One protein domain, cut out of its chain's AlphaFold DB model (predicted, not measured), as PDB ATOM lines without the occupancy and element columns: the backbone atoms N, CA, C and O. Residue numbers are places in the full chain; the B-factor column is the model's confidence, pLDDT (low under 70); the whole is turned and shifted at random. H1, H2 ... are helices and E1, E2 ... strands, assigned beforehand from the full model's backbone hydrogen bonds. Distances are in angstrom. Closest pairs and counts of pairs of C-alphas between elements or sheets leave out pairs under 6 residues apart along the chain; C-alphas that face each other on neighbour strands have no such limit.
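What this domain is: This is residues 6 to 154 of the 397 residues of an uncharacterized protein of Streptomyces avermitilis (UniProt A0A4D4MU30). Two antiparallel sheets, E1-E2-E3 and E4-E5-E6-E7, make a loose sandwich, only partly face to face, and a small third sheet, E8-E9-E10, lies at the far side of the four-stranded one. The short helix H1 lies between the first two sheets, and residues 88 to 93 stick out. The printed part has 149 residues, with the order E1 E2 E3 H1 E4 E5 E6 E7 E8 E9 E10, and its class is mostly strand. It is compact, with a radius of gyration of the C-alphas of 16.9 A, and flat, spanning 50 by 48 by 25 A.

How they stand to each other: Begin at E1, residues 6 to 11, which forms a hairpin with E2, residues 27 to 36; N 8 and O 33 are 2.9 A apart, within hydrogen-bond range. E3, residues 42 to 51, is the next antiparallel neighbour, with N 30 and O 48 at 2.9 A, and E1 E2 E3 is a meander, each strand the antiparallel neighbour of the one before. H1, residues 62 to 65, only grazes this sheet; it is too short for an O i to N i+4 pair, and its 1 O i to N i+3 pair is within range. E4, residues 66 to 70, E5, 76 to 86, E6, 95 to 103, and E7, 109 to 116, make a second meander, strongly twisted; look for N 67 and O 79 at 2.9 A, N 80 and O 101 at 2.8 A, and N 100 and O 113 at 2.8 A. H1 is on this sheet, at a height over the sheet of 6.2 A. The two sheets form a sandwich, two sheets face to face, with planes 7 degrees apart; the closest C-alphas of E3 and E5 are those of Val 48 and Asp 82, 5.9 A apart. E8, residues 129 to 133, E9, 138 to 143, and E10, 150 to 153, form the third meander, with N 130 and O 142 at 2.8 A and N 141 and O 150 at 2.9 A. E7 and E8 are near each other, with 7 pairs of C-alphas within 10 A.

Where its parts are: Find C-alpha 6 at (43.730, -32.189, -26.286), where E1 begins. E2 is 29.8 A long and E3 27.4 A. E5, the longest strand by residues, runs 33.0 A from C-alpha 76 at (39.751, -41.954, -22.240), and E6 is 26.3 A long. E10 ends at C-alpha 153, (23.856, -51.945, -10.610).

The domain as a whole: The C-alphas farthest apart, those of Ala 38 and Leu 91, are 55.7 A apart. The printed part has no cut. The links E1 to E2 and E7 to E8 are long. Mean pLDDT of the printed part is 90.9, and residues 17 to 23 are under 70.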
ATOM      1  N   VAL A   6      44.604 -33.332 -26.580       90.12
ATOM      2  CA  VAL A   6      43.730 -32.189 -26.286       90.12
ATOM      3  C   VAL A   6      42.599 -32.173 -27.309       90.12
ATOM      4  O   VAL A   6      42.854 -32.120 -28.511       90.12
ATOM      5  N   VAL A   7      41.350 -32.201 -26.845       93.06
ATOM      6  CA  VAL A   7      40.173 -32.035 -27.711       93.06
ATOM      7  C   VAL A   7      39.772 -30.568 -27.706       93.06
ATOM      8  O   VAL A   7      39.510 -30.007 -26.644       93.06
ATOM      9  N   VAL A   8      39.707 -29.963 -28.889       94.44
ATOM     10  CA  VAL A   8      39.126 -28.632 -29.090       94.44
ATOM     11  C   VAL A   8      37.867 -28.792 -29.923       94.44
ATOM     12  O   VAL A   8      37.934 -29.289 -31.050       94.44
ATOM     13  N   THR A   9      36.734 -28.375 -29.372       95.56
ATOM     14  CA  THR A   9      35.455 -28.356 -30.079       95.56
ATOM     15  C   THR A   9      35.217 -26.984 -30.705       95.56
ATOM     16  O   THR A   9      35.635 -25.955 -30.172       95.56
ATOM     17  N   GLN A  10      34.606 -26.969 -31.883       94.50
ATOM     18  CA  GLN A  10      34.309 -25.768 -32.653       94.50
ATOM     19  C   GLN A  10      32.863 -25.826 -33.124       94.50
ATOM     20  O   GLN A  10      32.403 -26.879 -33.565       94.50
ATOM     21  N   ASP A  11      32.195 -24.683 -33.056       95.06
ATOM     22  CA  ASP A  11      30.934 -24.449 -33.739       95.06
ATOM     23  C   ASP A  11      31.232 -23.821 -35.105       95.06
ATOM     24  O   ASP A  11      31.850 -22.756 -35.188       95.06
ATOM     25  N   LEU A  12      30.894 -24.545 -36.168       94.69
ATOM     26  CA  LEU A  12      31.083 -24.156 -37.564       94.69
ATOM     27  C   LEU A  12      29.745 -23.820 -38.241       94.69
ATOM     28  O   LEU A  12      29.718 -23.581 -39.452       94.69
ATOM     29  N   THR A  13      28.660 -23.779 -37.463       92.31
ATOM     30  CA  THR A  13      27.304 -23.528 -37.938       92.31
ATOM     31  C   THR A  13      27.220 -22.194 -38.672       92.31
ATOM     32  O   THR A  13      27.714 -21.154 -38.218       92.31
ATOM     33  N   LYS A  14      26.592 -22.212 -39.849       88.69
ATOM     34  CA  LYS A  14      26.355 -21.006 -40.643       88.69
ATOM     35  C   LYS A  14      25.007 -20.417 -40.267       88.69
ATOM     36  O   LYS A  14      23.980 -20.834 -40.785       88.69
ATOM     37  N   TYR A  15      25.032 -19.401 -39.419       83.62
ATOM     38  CA  TYR A  15      23.820 -18.683 -39.051       83.62
ATOM     39  C   TYR A  15      23.354 -17.766 -40.192       83.62
ATOM     40  O   TYR A  15      24.166 -16.985 -40.712       83.62
ATOM     41  N   PRO A  16      22.072 -17.822 -40.592       78.56
ATOM     42  CA  PRO A  16      21.520 -16.872 -41.545       78.56
ATOM     43  C   PRO A  16      21.631 -15.448 -40.975       78.56
ATOM     44  O   PRO A  16      21.282 -15.160 -39.832       78.56
ATOM     45  N   GLY A  17      22.205 -14.530 -41.752       63.44
ATOM     46  CA  GLY A  17      22.517 -13.189 -41.267       63.44
ATOM     47  C   GLY A  17      21.317 -12.240 -41.291       63.44
ATOM     48  O   GLY A  17      21.045 -11.661 -42.334       63.44
ATOM     49  N   SER A  18      20.692 -11.968 -40.142       52.56
ATOM     50  CA  SER A  18      20.477 -10.596 -39.642       52.56
ATOM     51  C   SER A  18      20.022 -10.612 -38.179       52.56
ATOM     52  O   SER A  18      19.175 -11.393 -37.763       52.56
ATOM     53  N   SER A  19      20.606  -9.713 -37.392       52.06
ATOM     54  CA  SER A  19      20.496  -9.570 -35.939       52.06
ATOM     55  C   SER A  19      19.129  -9.069 -35.433       52.06
ATOM     56  O   SER A  19      19.080  -8.254 -34.513       52.06
ATOM     57  N   SER A  20      18.020  -9.501 -36.039       48.75
ATOM     58  CA  SER A  20      16.674  -9.078 -35.626       48.75
ATOM     59  C   SER A  20      15.543 -10.088 -35.842       48.75
ATOM     60  O   SER A  20      14.438  -9.789 -35.399       48.75
ATOM     61  N   SER A  21      15.764 -11.247 -36.475       46.66
ATOM     62  CA  SER A  21      14.688 -12.237 -36.688       46.66
ATOM     63  C   SER A  21      14.745 -13.476 -35.793       46.66
ATOM     64  O   SER A  21      13.713 -14.107 -35.618       46.66
ATOM     65  N   GLY A  22      15.875 -13.793 -35.152       55.06
ATOM     66  CA  GLY A  22      15.954 -15.011 -34.331       55.06
ATOM     67  C   GLY A  22      15.791 -16.299 -35.146       55.06
ATOM     68  O   GLY A  22      15.377 -17.303 -34.583       55.06
ATOM     69  N   ASP A  23      16.087 -16.254 -36.449       65.31
ATOM     70  CA  ASP A  23      16.014 -17.427 -37.320       65.31
ATOM     71  C   ASP A  23      17.135 -18.408 -36.945       65.31
ATOM     72  O   ASP A  23      18.324 -18.065 -36.993       65.31
ATOM     73  N   GLU A  24      16.743 -19.614 -36.536       74.44
ATOM     74  CA  GLU A  24      17.650 -20.724 -36.248       74.44
ATOM     75  C   GLU A  24      18.215 -21.294 -37.567       74.44
ATOM     76  O   GLU A  24      17.574 -21.195 -38.618       74.44
ATOM     77  N   PRO A  25      19.470 -21.779 -37.577       84.31
ATOM     78  CA  PRO A  25      20.054 -22.407 -38.759       84.31
ATOM     79  C   PRO A  25      19.340 -23.731 -39.049       84.31
ATOM     80  O   PRO A  25      19.062 -24.456 -38.111       84.31
ATOM     81  N   ASP A  26      19.130 -24.092 -40.319       84.50
ATOM     82  CA  ASP A  26      18.482 -25.372 -40.683       84.50
ATOM     83  C   ASP A  26      19.289 -26.612 -40.228       84.50
ATOM     84  O   ASP A  26      18.749 -27.704 -40.040       84.50
ATOM     85  N   GLU A  27      20.605 -26.449 -40.066       90.69
ATOM     86  CA  GLU A  27      21.544 -27.493 -39.664       90.69
ATOM     87  C   GLU A  27      22.693 -26.887 -38.849       90.69
ATOM     88  O   GLU A  27      23.269 -25.854 -39.210       90.69
ATOM     89  N   TYR A  28      23.058 -27.562 -37.762       93.38
ATOM     90  CA  TYR A  28      24.212 -27.235 -36.936       93.38
ATOM     91  C   TYR A  28      25.410 -28.083 -37.341       93.38
ATOM     92  O   TYR A  28      25.306 -29.297 -37.506       93.38
ATOM     93  N   HIS A  29      26.580 -27.452 -37.437       95.81
ATOM     94  CA  HIS A  29      27.824 -28.128 -37.799       95.81
ATOM     95  C   HIS A  29      28.855 -27.968 -36.687       95.81
ATOM     96  O   HIS A  29      29.357 -26.873 -36.430       95.81
ATOM     97  N   PHE A  30      29.216 -29.075 -36.041       97.12
ATOM     98  CA  PHE A  30      30.213 -29.101 -34.976       97.12
ATOM     99  C   PHE A  30      31.444 -29.906 -35.380       97.12
ATOM    100  O   PHE A  30      31.353 -30.928 -36.054       97.12
ATOM    101  N   ARG A  31      32.620 -29.474 -34.914       97.50
ATOM    102  CA  ARG A  31      33.885 -30.185 -35.137       97.50
ATOM    103  C   ARG A  31      34.647 -30.402 -33.843       97.50
ATOM    104  O   ARG A  31      34.935 -29.445 -33.131       97.50
ATOM    105  N   ALA A  32      35.094 -31.629 -33.603       97.69
ATOM    106  CA  ALA A  32      36.147 -31.938 -32.641       97.69
ATOM    107  C   ALA A  32      37.490 -32.091 -33.362       97.69
ATOM    108  O   ALA A  32      37.616 -32.882 -34.294       97.69
ATOM    109  N   ARG A  33      38.523 -31.377 -32.907       97.19
ATOM    110  CA  ARG A  33      39.915 -31.601 -33.326       97.19
ATOM    111  C   ARG A  33      40.706 -32.194 -32.175       97.19
ATOM    112  O   ARG A  33      40.725 -31.624 -31.085       97.19
ATOM    113  N   LEU A  34      41.366 -33.316 -32.438       95.56
ATOM    114  CA  LEU A  34      42.243 -33.980 -31.484       95.56
ATOM    115  C   LEU A  34      43.674 -33.552 -31.787       95.56
ATOM    116  O   LEU A  34      44.187 -33.833 -32.869       95.56
ATOM    117  N   TYR A  35      44.305 -32.880 -30.835       91.19
ATOM    118  CA  TYR A  35      45.699 -32.469 -30.911       91.19
ATOM    119  C   TYR A  35      46.555 -33.364 -30.030       91.19
ATOM    120  O   TYR A  35      46.153 -33.729 -28.930       91.19
ATOM    121  N   ASP A  36      47.751 -33.679 -30.495       88.75
ATOM    122  CA  ASP A  36      48.807 -34.249 -29.677       88.75
ATOM    123  C   ASP A  36      49.214 -33.249 -28.588       88.75
ATOM    124  O   ASP A  36      49.590 -32.119 -28.900       88.75
ATOM    125  N   ALA A  37      49.114 -33.638 -27.315       80.56
ATOM    126  CA  ALA A  37      49.347 -32.706 -26.215       80.56
ATOM    127  C   ALA A  37      50.809 -32.242 -26.116       80.56
ATOM    128  O   ALA A  37      51.061 -31.135 -25.647       80.56
ATOM    129  N   ALA A  38      51.766 -33.060 -26.567       78.38
ATOM    130  CA  ALA A  38      53.189 -32.746 -26.481       78.38
ATOM    131  C   ALA A  38      53.651 -31.810 -27.606       78.38
ATOM    132  O   ALA A  38      54.486 -30.934 -27.393       78.38
ATOM    133  N   THR A  39      53.124 -32.000 -28.814       85.56
ATOM    134  CA  THR A  39      53.595 -31.314 -30.027       85.56
ATOM    135  C   THR A  39      52.627 -30.258 -30.550       85.56
ATOM    136  O   THR A  39      53.020 -29.416 -31.356       85.56
ATOM    137  N   GLY A  40      51.357 -30.304 -30.141       85.69
ATOM    138  CA  GLY A  40      50.290 -29.481 -30.711       85.69
ATOM    139  C   GLY A  40      49.900 -29.876 -32.141       85.69
ATOM    140  O   GLY A  40      49.156 -29.144 -32.792       85.69
ATOM    141  N   GLY A  41      50.394 -31.005 -32.662       90.06
ATOM    142  CA  GLY A  41      50.029 -31.506 -33.988       90.06
ATOM    143  C   GLY A  41      48.599 -32.047 -34.024       90.06
ATOM    144  O   GLY A  41      48.159 -32.708 -33.089       90.06
ATOM    145  N   VAL A  42      47.858 -31.798 -35.108       95.38
ATOM    146  CA  VAL A  42      46.518 -32.383 -35.292       95.38
ATOM    147  C   VAL A  42      46.656 -33.879 -35.574       95.38
ATOM    148  O   VAL A  42      47.294 -34.267 -36.550       95.38
ATOM    149  N   ARG A  43      46.029 -34.712 -34.742       94.19
ATOM    150  CA  ARG A  43      45.933 -36.168 -34.922       94.19
ATOM    151  C   ARG A  43      44.753 -36.542 -35.809       94.19
ATOM    152  O   ARG A  43      44.900 -37.318 -36.746       94.19
ATOM    153  N   ALA A  44      43.585 -35.979 -35.508       96.44
ATOM    154  CA  ALA A  44      42.340 -36.268 -36.205       96.44
ATOM    155  C   ALA A  44      41.346 -35.109 -36.085       96.44
ATOM    156  O   ALA A  44      41.479 -34.223 -35.235       96.44
ATOM    157  N   SER A  45      40.332 -35.125 -36.943       96.88
ATOM    158  CA  SER A  45      39.152 -34.268 -36.843       96.88
ATOM    159  C   SER A  45      37.906 -35.122 -37.039       96.88
ATOM    160  O   SER A  45      37.916 -36.020 -37.877       96.88
ATOM    161  N   VAL A  46      36.873 -34.847 -36.252       96.75
ATOM    162  CA  VAL A  46      35.553 -35.467 -36.374       96.75
ATOM    163  C   VAL A  46      34.535 -34.350 -36.525       96.75
ATOM    164  O   VAL A  46      34.551 -33.399 -35.742       96.75
ATOM    165  N   ASP A  47      33.698 -34.458 -37.544       96.00
ATOM    166  CA  ASP A  47      32.625 -33.523 -37.862       96.00
ATOM    167  C   ASP A  47      31.275 -34.168 -37.544       96.00
ATOM    168  O   ASP A  47      31.129 -35.384 -37.669       96.00
ATOM    169  N   VAL A  48      30.321 -33.348 -37.111       95.25
ATOM    170  CA  VAL A  48      28.947 -33.740 -36.794       95.25
ATOM    171  C   VAL A  48      28.011 -32.705 -37.395       95.25
ATOM    172  O   VAL A  48      28.177 -31.511 -37.138       95.25
ATOM    173  N   GLU A  49      27.040 -33.175 -38.163       93.75
ATOM    174  CA  GLU A  49      25.951 -32.382 -38.729       93.75
ATOM    175  C   GLU A  49      24.669 -32.785 -37.994       93.75
ATOM    176  O   GLU A  49      24.395 -33.975 -37.841       93.75
ATOM    177  N   ILE A  50      23.949 -31.804 -37.445       92.31
ATOM    178  CA  ILE A  50      22.743 -32.014 -36.640       92.31
ATOM    179  C   ILE A  50      21.602 -31.198 -37.251       92.31
ATOM    180  O   ILE A  50      21.703 -29.969 -37.279       92.31
ATOM    181  N   PRO A  51      20.512 -31.842 -37.700       89.88
ATOM    182  CA  PRO A  51      19.311 -31.138 -38.139       89.88
ATOM    183  C   PRO A  51      18.738 -30.246 -37.031       89.88
ATOM    184  O   PRO A  51      18.675 -30.675 -35.883       89.88
ATOM    185  N   ASP A  52      18.243 -29.054 -37.359       87.00
ATOM    186  CA  ASP A  52      17.569 -28.178 -36.380       87.00
ATOM    187  C   ASP A  52      16.308 -28.807 -35.776       87.00
ATOM    188  O   ASP A  52      15.995 -28.643 -34.598       87.00
ATOM    189  N   SER A  53      15.637 -29.649 -36.564       86.50
ATOM    190  CA  SER A  53      14.470 -30.419 -36.142       86.50
ATOM    191  C   SER A  53      14.795 -31.566 -35.174       86.50
ATOM    192  O   SER A  53      13.953 -32.445 -34.976       86.50
ATOM    193  N   TRP A  54      16.007 -31.630 -34.614       88.06
ATOM    194  CA  TRP A  54      16.425 -32.689 -33.703       88.06
ATOM    195  C   TRP A  54      15.483 -32.786 -32.491       88.06
ATOM    196  O   TRP A  54      15.414 -31.861 -31.675       88.06
ATOM    197  N   PRO A  55      14.755 -33.903 -32.309       85.62
ATOM    198  CA  PRO A  55      13.808 -34.005 -31.212       85.62
ATOM    199  C   PRO A  55      14.552 -34.282 -29.906       85.62
ATOM    200  O   PRO A  55      15.371 -35.195 -29.840       85.62
ATOM    201  N   GLY A  56      14.239 -33.552 -28.837       84.31
ATOM    202  CA  GLY A  56      14.813 -33.821 -27.519       84.31
ATOM    203  C   GLY A  56      15.075 -32.569 -26.696       84.31
ATOM    204  O   GLY A  56      14.599 -31.478 -27.000       84.31
ATOM    205  N   LYS A  57      15.813 -32.758 -25.607       86.38
ATOM    206  CA  LYS A  57      16.281 -31.705 -24.700       86.38
ATOM    207  C   LYS A  57      17.771 -31.410 -24.867       86.38
ATOM    208  O   LYS A  57      18.275 -30.519 -24.183       86.38
ATOM    209  N   ARG A  58      18.495 -32.158 -25.705       90.12
ATOM    210  CA  ARG A  58      19.907 -31.892 -25.976       90.12
ATOM    211  C   ARG A  58      20.066 -30.518 -26.622       90.12
ATOM    212  O   ARG A  58      19.503 -30.236 -27.669       90.12
ATOM    213  N   GLU A  59      20.859 -29.667 -25.983       89.81
ATOM    214  CA  GLU A  59      21.146 -28.327 -26.490       89.81
ATOM    215  C   GLU A  59      22.022 -28.383 -27.751       89.81
ATOM    216  O   GLU A  59      23.035 -29.082 -27.761       89.81
ATOM    217  N   HIS A  60      21.698 -27.578 -28.768       90.25
ATOM    218  CA  HIS A  60      22.479 -27.405 -30.001       90.25
ATOM    219  C   HIS A  60      23.796 -26.648 -29.766       90.25
ATOM    220  O   HIS A  60      23.996 -25.523 -30.218       90.25
ATOM    221  N   LYS A  61      24.718 -27.264 -29.022       92.31
ATOM    222  CA  LYS A  61      26.071 -26.752 -28.775       92.31
ATOM    223  C   LYS A  61      27.105 -27.877 -28.834       92.31
ATOM    224  O   LYS A  61      26.793 -29.004 -28.439       92.31
ATOM    225  N   PRO A  62      28.373 -27.592 -29.195       93.81
ATOM    226  CA  PRO A  62      29.383 -28.635 -29.362       93.81
ATOM    227  C   PRO A  62      29.545 -29.553 -28.146       93.81
ATOM    228  O   PRO A  62      29.695 -30.758 -28.303       93.81
ATOM    229  N   SER A  63      29.470 -29.018 -26.922       91.88
ATOM    230  CA  SER A  63      29.657 -29.804 -25.694       91.88
ATOM    231  C   SER A  63      28.542 -30.817 -25.413       91.88
ATOM    232  O   SER A  63      28.701 -31.631 -24.513       91.88
ATOM    233  N   ALA A  64      27.409 -30.742 -26.114       92.81
ATOM    234  CA  ALA A  64      26.301 -31.678 -25.952       92.81
ATOM    235  C   ALA A  64      26.403 -32.887 -26.903       92.81
ATOM    236  O   ALA A  64      25.897 -33.960 -26.588       92.81
ATOM    237  N   PHE A  65      27.096 -32.724 -28.036       95.69
ATOM    238  CA  PHE A  65      27.288 -33.762 -29.061       95.69
ATOM    239  C   PHE A  65      28.711 -34.335 -29.073       95.69
ATOM    240  O   PHE A  65      28.932 -35.431 -29.577       95.69
ATOM    241  N   LEU A  66      29.679 -33.616 -28.495       96.88
ATOM    242  CA  LEU A  66      31.095 -33.978 -28.442       96.88
ATOM    243  C   LEU A  66      31.553 -33.976 -26.978       96.88
ATOM    244  O   LEU A  66      31.956 -32.943 -26.441       96.88
ATOM    245  N   THR A  67      31.483 -35.136 -26.324       95.12
ATOM    246  CA  THR A  67      31.725 -35.273 -24.877       95.12
ATOM    247  C   THR A  67      32.910 -36.191 -24.601       95.12
ATOM    248  O   THR A  67      33.021 -37.269 -25.178       95.12
ATOM    249  N   VAL A  68      33.808 -35.801 -23.694       92.31
ATOM    250  CA  VAL A  68      34.869 -36.703 -23.216       92.31
ATOM    251  C   VAL A  68      34.273 -37.694 -22.215       92.31
ATOM    252  O   VAL A  68      33.595 -37.295 -21.275       92.31
ATOM    253  N   SER A  69      34.541 -38.979 -22.419       91.06
ATOM    254  CA  SER A  69      34.078 -40.091 -21.590       91.06
ATOM    255  C   SER A  69      35.172 -41.170 -21.508       91.06
ATOM    256  O   SER A  69      36.353 -40.903 -21.748       91.06
ATOM    257  N   GLN A  70      34.796 -42.395 -21.155       90.75
ATOM    258  CA  GLN A  70      35.675 -43.557 -21.084       90.75
ATOM    259  C   GLN A  70      35.156 -44.690 -21.964       90.75
ATOM    260  O   GLN A  70      33.948 -44.871 -22.139       90.75
ATOM    261  N   TRP A  71      36.089 -45.459 -22.510       93.50
ATOM    262  CA  TRP A  71      35.809 -46.719 -23.176       93.50
ATOM    263  C   TRP A  71      35.602 -47.856 -22.165       93.50
ATOM    264  O   TRP A  71      35.689 -47.656 -20.954       93.50
ATOM    265  N   THR A  72      35.299 -49.055 -22.661       89.81
ATOM    266  CA  THR A  72      34.954 -50.224 -21.836       89.81
ATOM    267  C   THR A  72      36.082 -50.668 -20.903       89.81
ATOM    268  O   THR A  72      35.819 -51.246 -19.854       89.81
ATOM    269  N   ASP A  73      37.331 -50.360 -21.250       85.94
ATOM    270  CA  ASP A  73      38.535 -50.631 -20.458       85.94
ATOM    271  C   ASP A  73      38.946 -49.457 -19.546       85.94
ATOM    272  O   ASP A  73      40.012 -49.494 -18.936       85.94
ATOM    273  N   GLY A  74      38.130 -48.399 -19.462       86.19
ATOM    274  CA  GLY A  74      38.439 -47.173 -18.718       86.19
ATOM    275  C   GLY A  74      39.349 -46.191 -19.459       86.19
ATOM    276  O   GLY A  74      39.573 -45.083 -18.965       86.19
ATOM    277  N   SER A  75      39.847 -46.535 -20.651       88.88
ATOM    278  CA  SER A  75      40.661 -45.618 -21.451       88.88
ATOM    279  C   SER A  75      39.852 -44.371 -21.828       88.88
ATOM    280  O   SER A  75      38.689 -44.499 -22.215       88.88
ATOM    281  N   PRO A  76      40.439 -43.161 -21.796       91.19
ATOM    282  CA  PRO A  76      39.751 -41.954 -22.240       91.19
ATOM    283  C   PRO A  76      39.276 -42.082 -23.692       91.19
ATOM    284  O   PRO A  76      40.052 -42.462 -24.573       91.19
ATOM    285  N   ALA A  77      38.023 -41.726 -23.957       95.62
ATOM    286  CA  ALA A  77      37.434 -41.743 -25.294       95.62
ATOM    287  C   ALA A  77      36.554 -40.507 -25.539       95.62
ATOM    288  O   ALA A  77      35.992 -39.929 -24.613       95.62
ATOM    289  N   LEU A  78      36.452 -40.077 -26.794       97.56
ATOM    290  CA  LEU A  78      35.520 -39.036 -27.218       97.56
ATOM    291  C   LEU A  78      34.216 -39.698 -27.663       97.56
ATOM    292  O   LEU A  78      34.224 -40.451 -28.637       97.56
ATOM    293  N   LEU A  79      33.123 -39.389 -26.972       97.75
ATOM    294  CA  LEU A  79      31.770 -39.669 -27.426       97.75
ATOM    295  C   LEU A  79      31.358 -38.607 -28.437       97.75
ATOM    296  O   LEU A  79      31.410 -37.408 -28.157       97.75
ATOM    297  N   VAL A  80      30.918 -39.082 -29.590       97.75
ATOM    298  CA  VAL A  80      30.330 -38.290 -30.656       97.75
ATOM    299  C   VAL A  80      28.920 -38.800 -30.864       97.75
ATOM    300  O   VAL A  80      28.731 -39.997 -31.095       97.75
ATOM    301  N   VAL A  81      27.949 -37.903 -30.753       97.06
ATOM    302  CA  VAL A  81      26.562 -38.204 -31.084       97.06
ATOM    303  C   VAL A  81      26.198 -37.482 -32.367       97.06
ATOM    304  O   VAL A  81      26.414 -36.280 -32.466       97.06
ATOM    305  N   ASP A  82      25.676 -38.231 -33.328       94.69
ATOM    306  CA  ASP A  82      25.152 -37.733 -34.597       94.69
ATOM    307  C   ASP A  82      23.780 -38.353 -34.866       94.69
ATOM    308  O   ASP A  82      23.314 -39.212 -34.104       94.69
ATOM    309  N   GLY A  83      23.132 -37.928 -35.942       92.62
ATOM    310  CA  GLY A  83      21.956 -38.612 -36.442       92.62
ATOM    311  C   GLY A  83      21.239 -37.840 -37.531       92.62
ATOM    312  O   GLY A  83      21.605 -36.717 -37.864       92.62
ATOM    313  N   ASP A  84      20.165 -38.443 -38.017       92.25
ATOM    314  CA  ASP A  84      19.365 -37.923 -39.114       92.25
ATOM    315  C   ASP A  84      17.889 -37.887 -38.720       92.25
ATOM    316  O   ASP A  84      17.361 -38.821 -38.102       92.25
ATOM    317  N   VAL A  85      17.198 -36.823 -39.131       92.69
ATOM    318  CA  VAL A  85      15.740 -36.711 -39.035       92.69
ATOM    319  C   VAL A  85      15.156 -36.864 -40.433       92.69
ATOM    320  O   VAL A  85      15.459 -36.110 -41.351       92.69
ATOM    321  N   THR A  86      14.304 -37.867 -40.606       92.31
ATOM    322  CA  THR A  86      13.502 -38.047 -41.817       92.31
ATOM    323  C   THR A  86      12.109 -37.496 -41.565       92.31
ATOM    324  O   THR A  86      11.348 -38.077 -40.789       92.31
ATOM    325  N   GLU A  87      11.763 -36.407 -42.251       89.81
ATOM    326  CA  GLU A  87      10.443 -35.780 -42.156       89.81
ATOM    327  C   GLU A  87       9.295 -36.741 -42.508       89.81
ATOM    328  O   GLU A  87       9.427 -37.682 -43.303       89.81
ATOM    329  N   ALA A  88       8.119 -36.474 -41.938       90.12
ATOM    330  CA  ALA A  88       6.904 -37.193 -42.289       90.12
ATOM    331  C   ALA A  88       6.537 -36.982 -43.770       90.12
ATOM    332  O   ALA A  88       6.595 -35.875 -44.300       90.12
ATOM    333  N   SER A  89       6.088 -38.045 -44.441       93.31
ATOM    334  CA  SER A  89       5.700 -37.984 -45.854       93.31
ATOM    335  C   SER A  89       4.553 -38.943 -46.168       93.31
ATOM    336  O   SER A  89       4.663 -40.169 -46.054       93.31
ATOM    337  N   GLY A  90       3.414 -38.375 -46.573       92.44
ATOM    338  CA  GLY A  90       2.181 -39.114 -46.843       92.44
ATOM    339  C   GLY A  90       1.690 -39.882 -45.613       92.44
ATOM    340  O   GLY A  90       1.295 -39.284 -44.620       92.44
ATOM    341  N   LEU A  91       1.700 -41.218 -45.690       91.50
ATOM    342  CA  LEU A  91       1.332 -42.104 -44.574       91.50
ATOM    343  C   LEU A  91       2.528 -42.484 -43.682       91.50
ATOM    344  O   LEU A  91       2.346 -43.191 -42.688       91.50
ATOM    345  N   LYS A  92       3.752 -42.071 -44.033       92.12
ATOM    346  CA  LYS A  92       4.941 -42.313 -43.215       92.12
ATOM    347  C   LYS A  92       5.054 -41.223 -42.160       92.12
ATOM    348  O   LYS A  92       5.104 -40.041 -42.488       92.12
ATOM    349  N   LYS A  93       5.111 -41.648 -40.900       91.75
ATOM    350  CA  LYS A  93       5.496 -40.784 -39.784       91.75
ATOM    351  C   LYS A  93       6.964 -40.383 -39.911       91.75
ATOM    352  O   LYS A  93       7.748 -41.119 -40.507       91.75
ATOM    353  N   GLU A  94       7.289 -39.252 -39.309       91.38
ATOM    354  CA  GLU A  94       8.664 -38.833 -39.074       91.38
ATOM    355  C   GLU A  94       9.437 -39.932 -38.329       91.38
ATOM    356  O   GLU A  94       8.881 -40.649 -37.482       91.38
ATOM    357  N   SER A  95      10.714 -40.080 -38.661       92.75
ATOM    358  CA  SER A  95      11.628 -40.984 -37.971       92.75
ATOM    359  C   SER A  95      12.957 -40.301 -37.731       92.75
ATOM    360  O   SER A  95      13.472 -39.628 -38.615       92.75
ATOM    361  N   VAL A  96      13.531 -40.542 -36.560       94.94
ATOM    362  CA  VAL A  96      14.875 -40.093 -36.212       94.94
ATOM    363  C   VAL A  96      15.742 -41.307 -35.933       94.94
ATOM    364  O   VAL A  96      15.298 -42.249 -35.266       94.94
ATOM    365  N   GLU A  97      16.966 -41.265 -36.433       95.62
ATOM    366  CA  GLU A  97      18.032 -42.193 -36.092       95.62
ATOM    367  C   GLU A  97      19.138 -41.421 -35.386       95.62
ATOM    368  O   GLU A  97      19.531 -40.352 -35.836       95.62
ATOM    369  N   THR A  98      19.640 -41.949 -34.276       96.50
ATOM    370  CA  THR A  98      20.740 -41.346 -33.519       96.50
ATOM    371  C   THR A  98      21.868 -42.348 -33.383       96.50
ATOM    372  O   THR A  98      21.644 -43.440 -32.853       96.50
ATOM    373  N   SER A  99      23.079 -41.976 -33.793       96.94
ATOM    374  CA  SER A  99      24.273 -42.798 -33.617       96.94
ATOM    375  C   SER A  99      25.152 -42.273 -32.495       96.94
ATOM    376  O   SER A  99      25.463 -41.092 -32.399       96.94
ATOM    377  N   TYR A 100      25.625 -43.198 -31.671       97.88
ATOM    378  CA  TYR A 100      26.598 -42.954 -30.619       97.88
ATOM    379  C   TYR A 100      27.902 -43.618 -31.037       97.88
ATOM    380  O   TYR A 100      27.981 -44.847 -31.102       97.88
ATOM    381  N   THR A 101      28.919 -42.814 -31.337       98.19
ATOM    382  CA  THR A 101      30.230 -43.281 -31.793       98.19
ATOM    383  C   THR A 101      31.313 -42.884 -30.800       98.19
ATOM    384  O   THR A 101      31.393 -41.735 -30.377       98.19
ATOM    385  N   MET A 102      32.192 -43.823 -30.456       98.00
ATOM    386  CA  MET A 102      33.330 -43.566 -29.569       98.00
ATOM    387  C   MET A 102      34.638 -43.549 -30.354       98.00
ATOM    388  O   MET A 102      34.877 -44.417 -31.196       98.00
ATOM    389  N   TYR A 103      35.510 -42.590 -30.049       97.75
ATOM    390  CA  TYR A 103      36.830 -42.433 -30.663       97.75
ATOM    391  C   TYR A 103      37.936 -42.436 -29.605       97.75
ATOM    392  O   TYR A 103      37.817 -41.826 -28.549       97.75
ATOM    393  N   SER A 104      39.044 -43.109 -29.906       96.69
ATOM    394  CA  SER A 104      40.251 -43.103 -29.070       96.69
ATOM    395  C   SER A 104      40.978 -41.746 -29.105       96.69
ATOM    396  O   SER A 104      40.740 -40.959 -30.025       96.69
ATOM    397  N   PRO A 105      41.965 -41.498 -28.216       94.94
ATOM    398  CA  PRO A 105      42.810 -40.294 -28.252       94.94
ATOM    399  C   PRO A 105      43.584 -40.079 -29.563       94.94
ATOM    400  O   PRO A 105      44.032 -38.972 -29.862       94.94
ATOM    401  N   SER A 106      43.758 -41.138 -30.360       94.06
ATOM    402  CA  SER A 106      44.372 -41.066 -31.693       94.06
ATOM    403  C   SER A 106      43.400 -40.623 -32.795       94.06
ATOM    404  O   SER A 106      43.824 -40.369 -33.916       94.06
ATOM    405  N   GLY A 107      42.098 -40.566 -32.500       95.25
ATOM    406  CA  GLY A 107      41.033 -40.367 -33.484       95.25
ATOM    407  C   GLY A 107      40.549 -41.648 -34.162       95.25
ATOM    408  O   GLY A 107      39.656 -41.596 -35.001       95.25
ATOM    409  N   ARG A 108      41.090 -42.821 -33.806       96.44
ATOM    410  CA  ARG A 108      40.556 -44.108 -34.282       96.44
ATOM    411  C   ARG A 108      39.167 -44.365 -33.692       96.44
ATOM    412  O   ARG A 108      39.031 -44.337 -32.467       96.44
ATOM    413  N   LYS A 109      38.188 -44.688 -34.545       97.56
ATOM    414  CA  LYS A 109      36.854 -45.174 -34.154       97.56
ATOM    415  C   LYS A 109      36.976 -46.486 -33.366       97.56
ATOM    416  O   LYS A 109      37.621 -47.425 -33.828       97.56
ATOM    417  N   LEU A 110      36.392 -46.520 -32.173       97.38
ATOM    418  CA  LEU A 110      36.376 -47.669 -31.263       97.38
ATOM    419  C   LEU A 110      35.119 -48.522 -31.456       97.38
ATOM    420  O   LEU A 110      35.210 -49.744 -31.491       97.38
ATOM    421  N   GLY A 111      33.967 -47.877 -31.638       97.50
ATOM    422  CA  GLY A 111      32.679 -48.537 -31.841       97.50
ATOM    423  C   GLY A 111      31.581 -47.533 -32.178       97.50
ATOM    424  O   GLY A 111      31.791 -46.324 -32.071       97.50
ATOM    425  N   SER A 112      30.430 -48.039 -32.618       97.62
ATOM    426  CA  SER A 112      29.249 -47.253 -32.995       97.62
ATOM    427  C   SER A 112      27.990 -48.075 -32.797       97.62
ATOM    428  O   SER A 112      27.991 -49.253 -33.150       97.62
ATOM    429  N   SER A 113      26.933 -47.449 -32.295       97.69
ATOM    430  CA  SER A 113      25.594 -48.039 -32.214       97.69
ATOM    431  C   SER A 113      24.557 -46.980 -32.564       97.69
ATOM    432  O   SER A 113      24.700 -45.839 -32.131       97.69
ATOM    433  N   SER A 114      23.532 -47.365 -33.321       96.50
ATOM    434  CA  SER A 114      22.469 -46.460 -33.763       96.50
ATOM    435  C   SER A 114      21.117 -46.903 -33.214       96.50
ATOM    436  O   SER A 114      20.838 -48.100 -33.098       96.50
ATOM    437  N   PHE A 115      20.291 -45.933 -32.838       95.75
ATOM    438  CA  PHE A 115      19.003 -46.148 -32.191       95.75
ATOM    439  C   PHE A 115      17.919 -45.332 -32.885       95.75
ATOM    440  O   PHE A 115      18.138 -44.191 -33.275       95.75
ATOM    441  N   GLN A 116      16.736 -45.926 -33.009       95.00
ATOM    442  CA  GLN A 116      15.608 -45.334 -33.721       95.00
ATOM    443  C   GLN A 116      14.590 -44.732 -32.744       95.00
ATOM    444  O   GLN A 116      14.234 -45.354 -31.737       95.00
ATOM    445  N   GLY A 117      14.056 -43.565 -33.099       93.25
ATOM    446  CA  GLY A 117      12.943 -42.900 -32.427       93.25
ATOM    447  C   GLY A 117      13.345 -41.769 -31.478       93.25
ATOM    448  O   GLY A 117      14.411 -41.778 -30.874       93.25
ATOM    449  N   ALA A 118      12.431 -40.810 -31.302       90.56
ATOM    450  CA  ALA A 118      12.665 -39.568 -30.555       90.56
ATOM    451  C   ALA A 118      13.055 -39.767 -29.081       90.56
ATOM    452  O   ALA A 118      13.669 -38.898 -28.487       90.56
ATOM    453  N   GLY A 119      12.742 -40.919 -28.479       90.75
ATOM    454  CA  GLY A 119      13.187 -41.244 -27.120       90.75
ATOM    455  C   GLY A 119      14.660 -41.657 -27.017       90.75
ATOM    456  O   GLY A 119      15.105 -42.021 -25.934       90.75
ATOM    457  N   ARG A 120      15.404 -41.686 -28.131       93.44
ATOM    458  CA  ARG A 120      16.786 -42.184 -28.206       93.44
ATOM    459  C   ARG A 120      17.810 -41.104 -28.574       93.44
ATOM    460  O   ARG A 120      18.996 -41.408 -28.686       93.44
ATOM    461  N   THR A 121      17.375 -39.859 -28.708       92.88
ATOM    462  CA  THR A 121      18.203 -38.715 -29.104       92.88
ATOM    463  C   THR A 121      19.027 -38.126 -27.962       92.88
ATOM    464  O   THR A 121      20.126 -37.626 -28.198       92.88
ATOM    465  N   ASP A 122      18.541 -38.235 -26.722       91.38
ATOM    466  CA  ASP A 122      19.133 -37.608 -25.531       91.38
ATOM    467  C   ASP A 122      19.851 -38.597 -24.596       91.38
ATOM    468  O   ASP A 122      20.129 -38.272 -23.441       91.38
ATOM    469  N   LEU A 123      20.142 -39.817 -25.052       94.12
ATOM    470  CA  LEU A 123      20.730 -40.833 -24.179       94.12
ATOM    471  C   LEU A 123      22.139 -40.426 -23.743       94.12
ATOM    472  O   LEU A 123      22.907 -39.822 -24.500       94.12
ATOM    473  N   THR A 124      22.488 -40.778 -22.512       92.00
ATOM    474  CA  THR A 124      23.848 -40.633 -21.994       92.00
ATOM    475  C   THR A 124      24.652 -41.896 -22.279       92.00
ATOM    476  O   THR A 124      24.097 -42.970 -22.529       92.00
ATOM    477  N   ALA A 125      25.979 -41.773 -22.246       93.25
ATOM    478  CA  ALA A 125      26.865 -42.920 -22.333       93.25
ATOM    479  C   ALA A 125      27.833 -42.968 -21.153       93.25
ATOM    480  O   ALA A 125      28.391 -41.953 -20.736       93.25
ATOM    481  N   GLU A 126      28.068 -44.176 -20.662       91.81
ATOM    482  CA  GLU A 126      29.002 -44.494 -19.592       91.81
ATOM    483  C   GLU A 126      29.815 -45.718 -20.024       91.81
ATOM    484  O   GLU A 126      29.252 -46.675 -20.553       91.81
ATOM    485  N   ALA A 127      31.135 -45.698 -19.823       91.69
ATOM    486  CA  ALA A 127      31.992 -46.868 -20.032       91.69
ATOM    487  C   ALA A 127      31.867 -47.533 -21.420       91.69
ATOM    488  O   ALA A 127      31.864 -48.758 -21.529       91.69
ATOM    489  N   GLY A 128      31.704 -46.754 -22.492       95.06
ATOM    490  CA  GLY A 128      31.480 -47.289 -23.841       95.06
ATOM    491  C   GLY A 128      30.100 -47.921 -24.066       95.06
ATOM    492  O   GLY A 128      29.938 -48.691 -25.008       95.06
ATOM    493  N   HIS A 129      29.106 -47.608 -23.236       96.56
ATOM    494  CA  HIS A 129      27.736 -48.089 -23.382       96.56
ATOM    495  C   HIS A 129      26.736 -46.940 -23.303       96.56
ATOM    496  O   HIS A 129      26.937 -45.993 -22.551       96.56
ATOM    497  N   VAL A 130      25.633 -47.046 -24.036       96.94
ATOM    498  CA  VAL A 130      24.522 -46.091 -23.991       96.94
ATOM    499  C   VAL A 130      23.499 -46.544 -22.956       96.94
ATOM    500  O   VAL A 130      23.086 -47.705 -22.964       96.94
ATOM    501  N   LEU A 131      23.083 -45.635 -22.078       95.75
ATOM    502  CA  LEU A 131      22.022 -45.864 -21.104       95.75
ATOM    503  C   LEU A 131      20.676 -45.928 -21.828       95.75
ATOM    504  O   LEU A 131      20.226 -44.933 -22.391       95.75
ATOM    505  N   LEU A 132      20.043 -47.101 -21.844       95.50
ATOM    506  CA  LEU A 132      18.756 -47.293 -22.509       95.50
ATOM    507  C   LEU A 132      17.574 -47.050 -21.587       95.50
ATOM    508  O   LEU A 132      16.601 -46.447 -22.032       95.50
ATOM    509  N   ASP A 133      17.664 -47.548 -20.353       93.56
ATOM    510  CA  ASP A 133      16.589 -47.503 -19.368       93.56
ATOM    511  C   ASP A 133      17.179 -47.330 -17.964       93.56
ATOM    512  O   ASP A 133      18.006 -48.131 -17.518       93.56
ATOM    513  N   GLU A 134      16.736 -46.297 -17.250       91.50
ATOM    514  CA  GLU A 134      17.066 -46.089 -15.840       91.50
ATOM    515  C   GLU A 134      16.122 -46.901 -14.954       91.50
ATOM    516  O   GLU A 134      14.899 -46.772 -15.029       91.50
ATOM    517  N   GLY A 135      16.686 -47.737 -14.086       89.50
ATOM    518  CA  GLY A 135      15.928 -48.421 -13.040       89.50
ATOM    519  C   GLY A 135      16.326 -47.931 -11.655       89.50
ATOM    520  O   GLY A 135      17.307 -47.216 -11.493       89.50
ATOM    521  N   SER A 136      15.582 -48.332 -10.623       85.56
ATOM    522  CA  SER A 136      15.865 -47.918  -9.240       85.56
ATOM    523  C   SER A 136      17.079 -48.630  -8.632       85.56
ATOM    524  O   SER A 136      17.852 -48.018  -7.897       85.56
ATOM    525  N   LYS A 137      17.276 -49.915  -8.952       86.00
ATOM    526  CA  LYS A 137      18.396 -50.738  -8.451       86.00
ATOM    527  C   LYS A 137      19.485 -50.981  -9.490       86.00
ATOM    528  O   LYS A 137      20.657 -51.107  -9.143       86.00
ATOM    529  N   SER A 138      19.087 -51.079 -10.749       90.94
ATOM    530  CA  SER A 138      19.968 -51.327 -11.879       90.94
ATOM    531  C   SER A 138      19.427 -50.611 -13.098       90.94
ATOM    532  O   SER A 138      18.210 -50.536 -13.266       90.94
ATOM    533  N   SER A 139      20.323 -50.155 -13.956       94.44
ATOM    534  CA  SER A 139      19.996 -49.531 -15.232       94.44
ATOM    535  C   SER A 139      20.470 -50.415 -16.383       94.44
ATOM    536  O   SER A 139      21.425 -51.179 -16.231       94.44
ATOM    537  N   THR A 140      19.790 -50.345 -17.522       96.62
ATOM    538  CA  THR A 140      20.088 -51.167 -18.701       96.62
ATOM    539  C   THR A 140      20.949 -50.384 -19.674       96.62
ATOM    540  O   THR A 140      20.580 -49.286 -20.092       96.62
ATOM    541  N   TYR A 141      22.065 -50.978 -20.084       97.00
ATOM    542  CA  TYR A 141      23.032 -50.364 -20.983       97.00
ATOM    543  C   TYR A 141      23.218 -51.192 -22.255       97.00
ATOM    544  O   TYR A 141      23.280 -52.419 -22.203       97.00
ATOM    545  N   ALA A 142      23.341 -50.527 -23.402       97.19
ATOM    546  CA  ALA A 142      23.689 -51.153 -24.676       97.19
ATOM    547  C   ALA A 142      25.146 -50.846 -25.052       97.19
ATOM    548  O   ALA A 142      25.516 -49.669 -25.072       97.19
ATOM    549  N   PRO A 143      25.973 -51.849 -25.396       96.69
ATOM    550  CA  PRO A 143      27.338 -51.604 -25.846       96.69
ATOM    551  C   PRO A 143      27.385 -50.745 -27.115       96.69
ATOM    552  O   PRO A 143      26.665 -50.984 -28.091       96.69
ATOM    553  N   ILE A 144      28.275 -49.752 -27.127       96.94
ATOM    554  CA  ILE A 144      28.631 -49.022 -28.345       96.94
ATOM    555  C   ILE A 144      29.535 -49.939 -29.177       96.94
ATOM    556  O   ILE A 144      30.611 -50.319 -28.730       96.94
ATOM    557  N   GLY A 145      29.117 -50.307 -30.390       94.25
ATOM    558  CA  GLY A 145      29.796 -51.329 -31.207       94.25
ATOM    559  C   GLY A 145      29.064 -52.672 -31.287       94.25
ATOM    560  O   GLY A 145      29.552 -53.578 -31.962       94.25
ATOM    561  N   GLY A 146      27.884 -52.777 -30.669       90.94
ATOM    562  CA  GLY A 146      27.010 -53.947 -30.741       90.94
ATOM    563  C   GLY A 146      27.271 -54.995 -29.656       90.94
ATOM    564  O   GLY A 146      28.284 -54.968 -28.962       90.94
ATOM    565  N   GLY A 147      26.322 -55.920 -29.513       93.31
ATOM    566  CA  GLY A 147      26.291 -56.922 -28.448       93.31
ATOM    567  C   GLY A 147      24.985 -56.873 -27.659       93.31
ATOM    568  O   GLY A 147      24.129 -56.020 -27.908       93.31
ATOM    569  N   ASP A 148      24.841 -57.804 -26.723       95.81
ATOM    570  CA  ASP A 148      23.675 -57.863 -25.847       95.81
ATOM    571  C   ASP A 148      23.694 -56.717 -24.832       95.81
ATOM    572  O   ASP A 148      24.752 -56.231 -24.420       95.81
ATOM    573  N   THR A 149      22.506 -56.277 -24.419       96.38
ATOM    574  CA  THR A 149      22.382 -55.299 -23.341       96.38
ATOM    575  C   THR A 149      22.841 -55.895 -22.016       96.38
ATOM    576  O   THR A 149      22.679 -57.088 -21.752       96.38
ATOM    577  N   VAL A 150      23.395 -55.043 -21.158       95.06
ATOM    578  CA  VAL A 150      23.891 -55.426 -19.838       95.06
ATOM    579  C   VAL A 150      23.151 -54.654 -18.744       95.06
ATOM    580  O   VAL A 150      22.990 -53.433 -18.855       95.06
ATOM    581  N   PRO A 151      22.673 -55.332 -17.686       95.56
ATOM    582  CA  PRO A 151      22.214 -54.653 -16.488       95.56
ATOM    583  C   PRO A 151      23.427 -54.171 -15.690       95.56
ATOM    584  O   PRO A 151      24.402 -54.898 -15.521       95.56
ATOM    585  N   VAL A 152      23.357 -52.950 -15.172       94.56
ATOM    586  CA  VAL A 152      24.412 -52.368 -14.341       94.56
ATOM    587  C   VAL A 152      23.796 -51.873 -13.053       94.56
ATOM    588  O   VAL A 152      22.874 -51.058 -13.064       94.56
ATOM    589  N   HIS A 153      24.307 -52.357 -11.928       91.56
ATOM    590  CA  HIS A 153      23.856 -51.945 -10.610       91.56
ATOM    591  C   HIS A 153      24.115 -50.453 -10.398       91.56
ATOM    592  O   HIS A 153      25.180 -49.924 -10.728       91.56
ATOM    593  N   ASN A 154      23.129 -49.753  -9.849       84.56
ATOM    594  CA  ASN A 154      23.251 -48.324  -9.601       84.56
ATOM    595  C   ASN A 154      24.240 -48.050  -8.463       84.56
ATOM    596  O   ASN A 154      24.421 -48.858  -7.546       84.56
TER     597      ASN A 154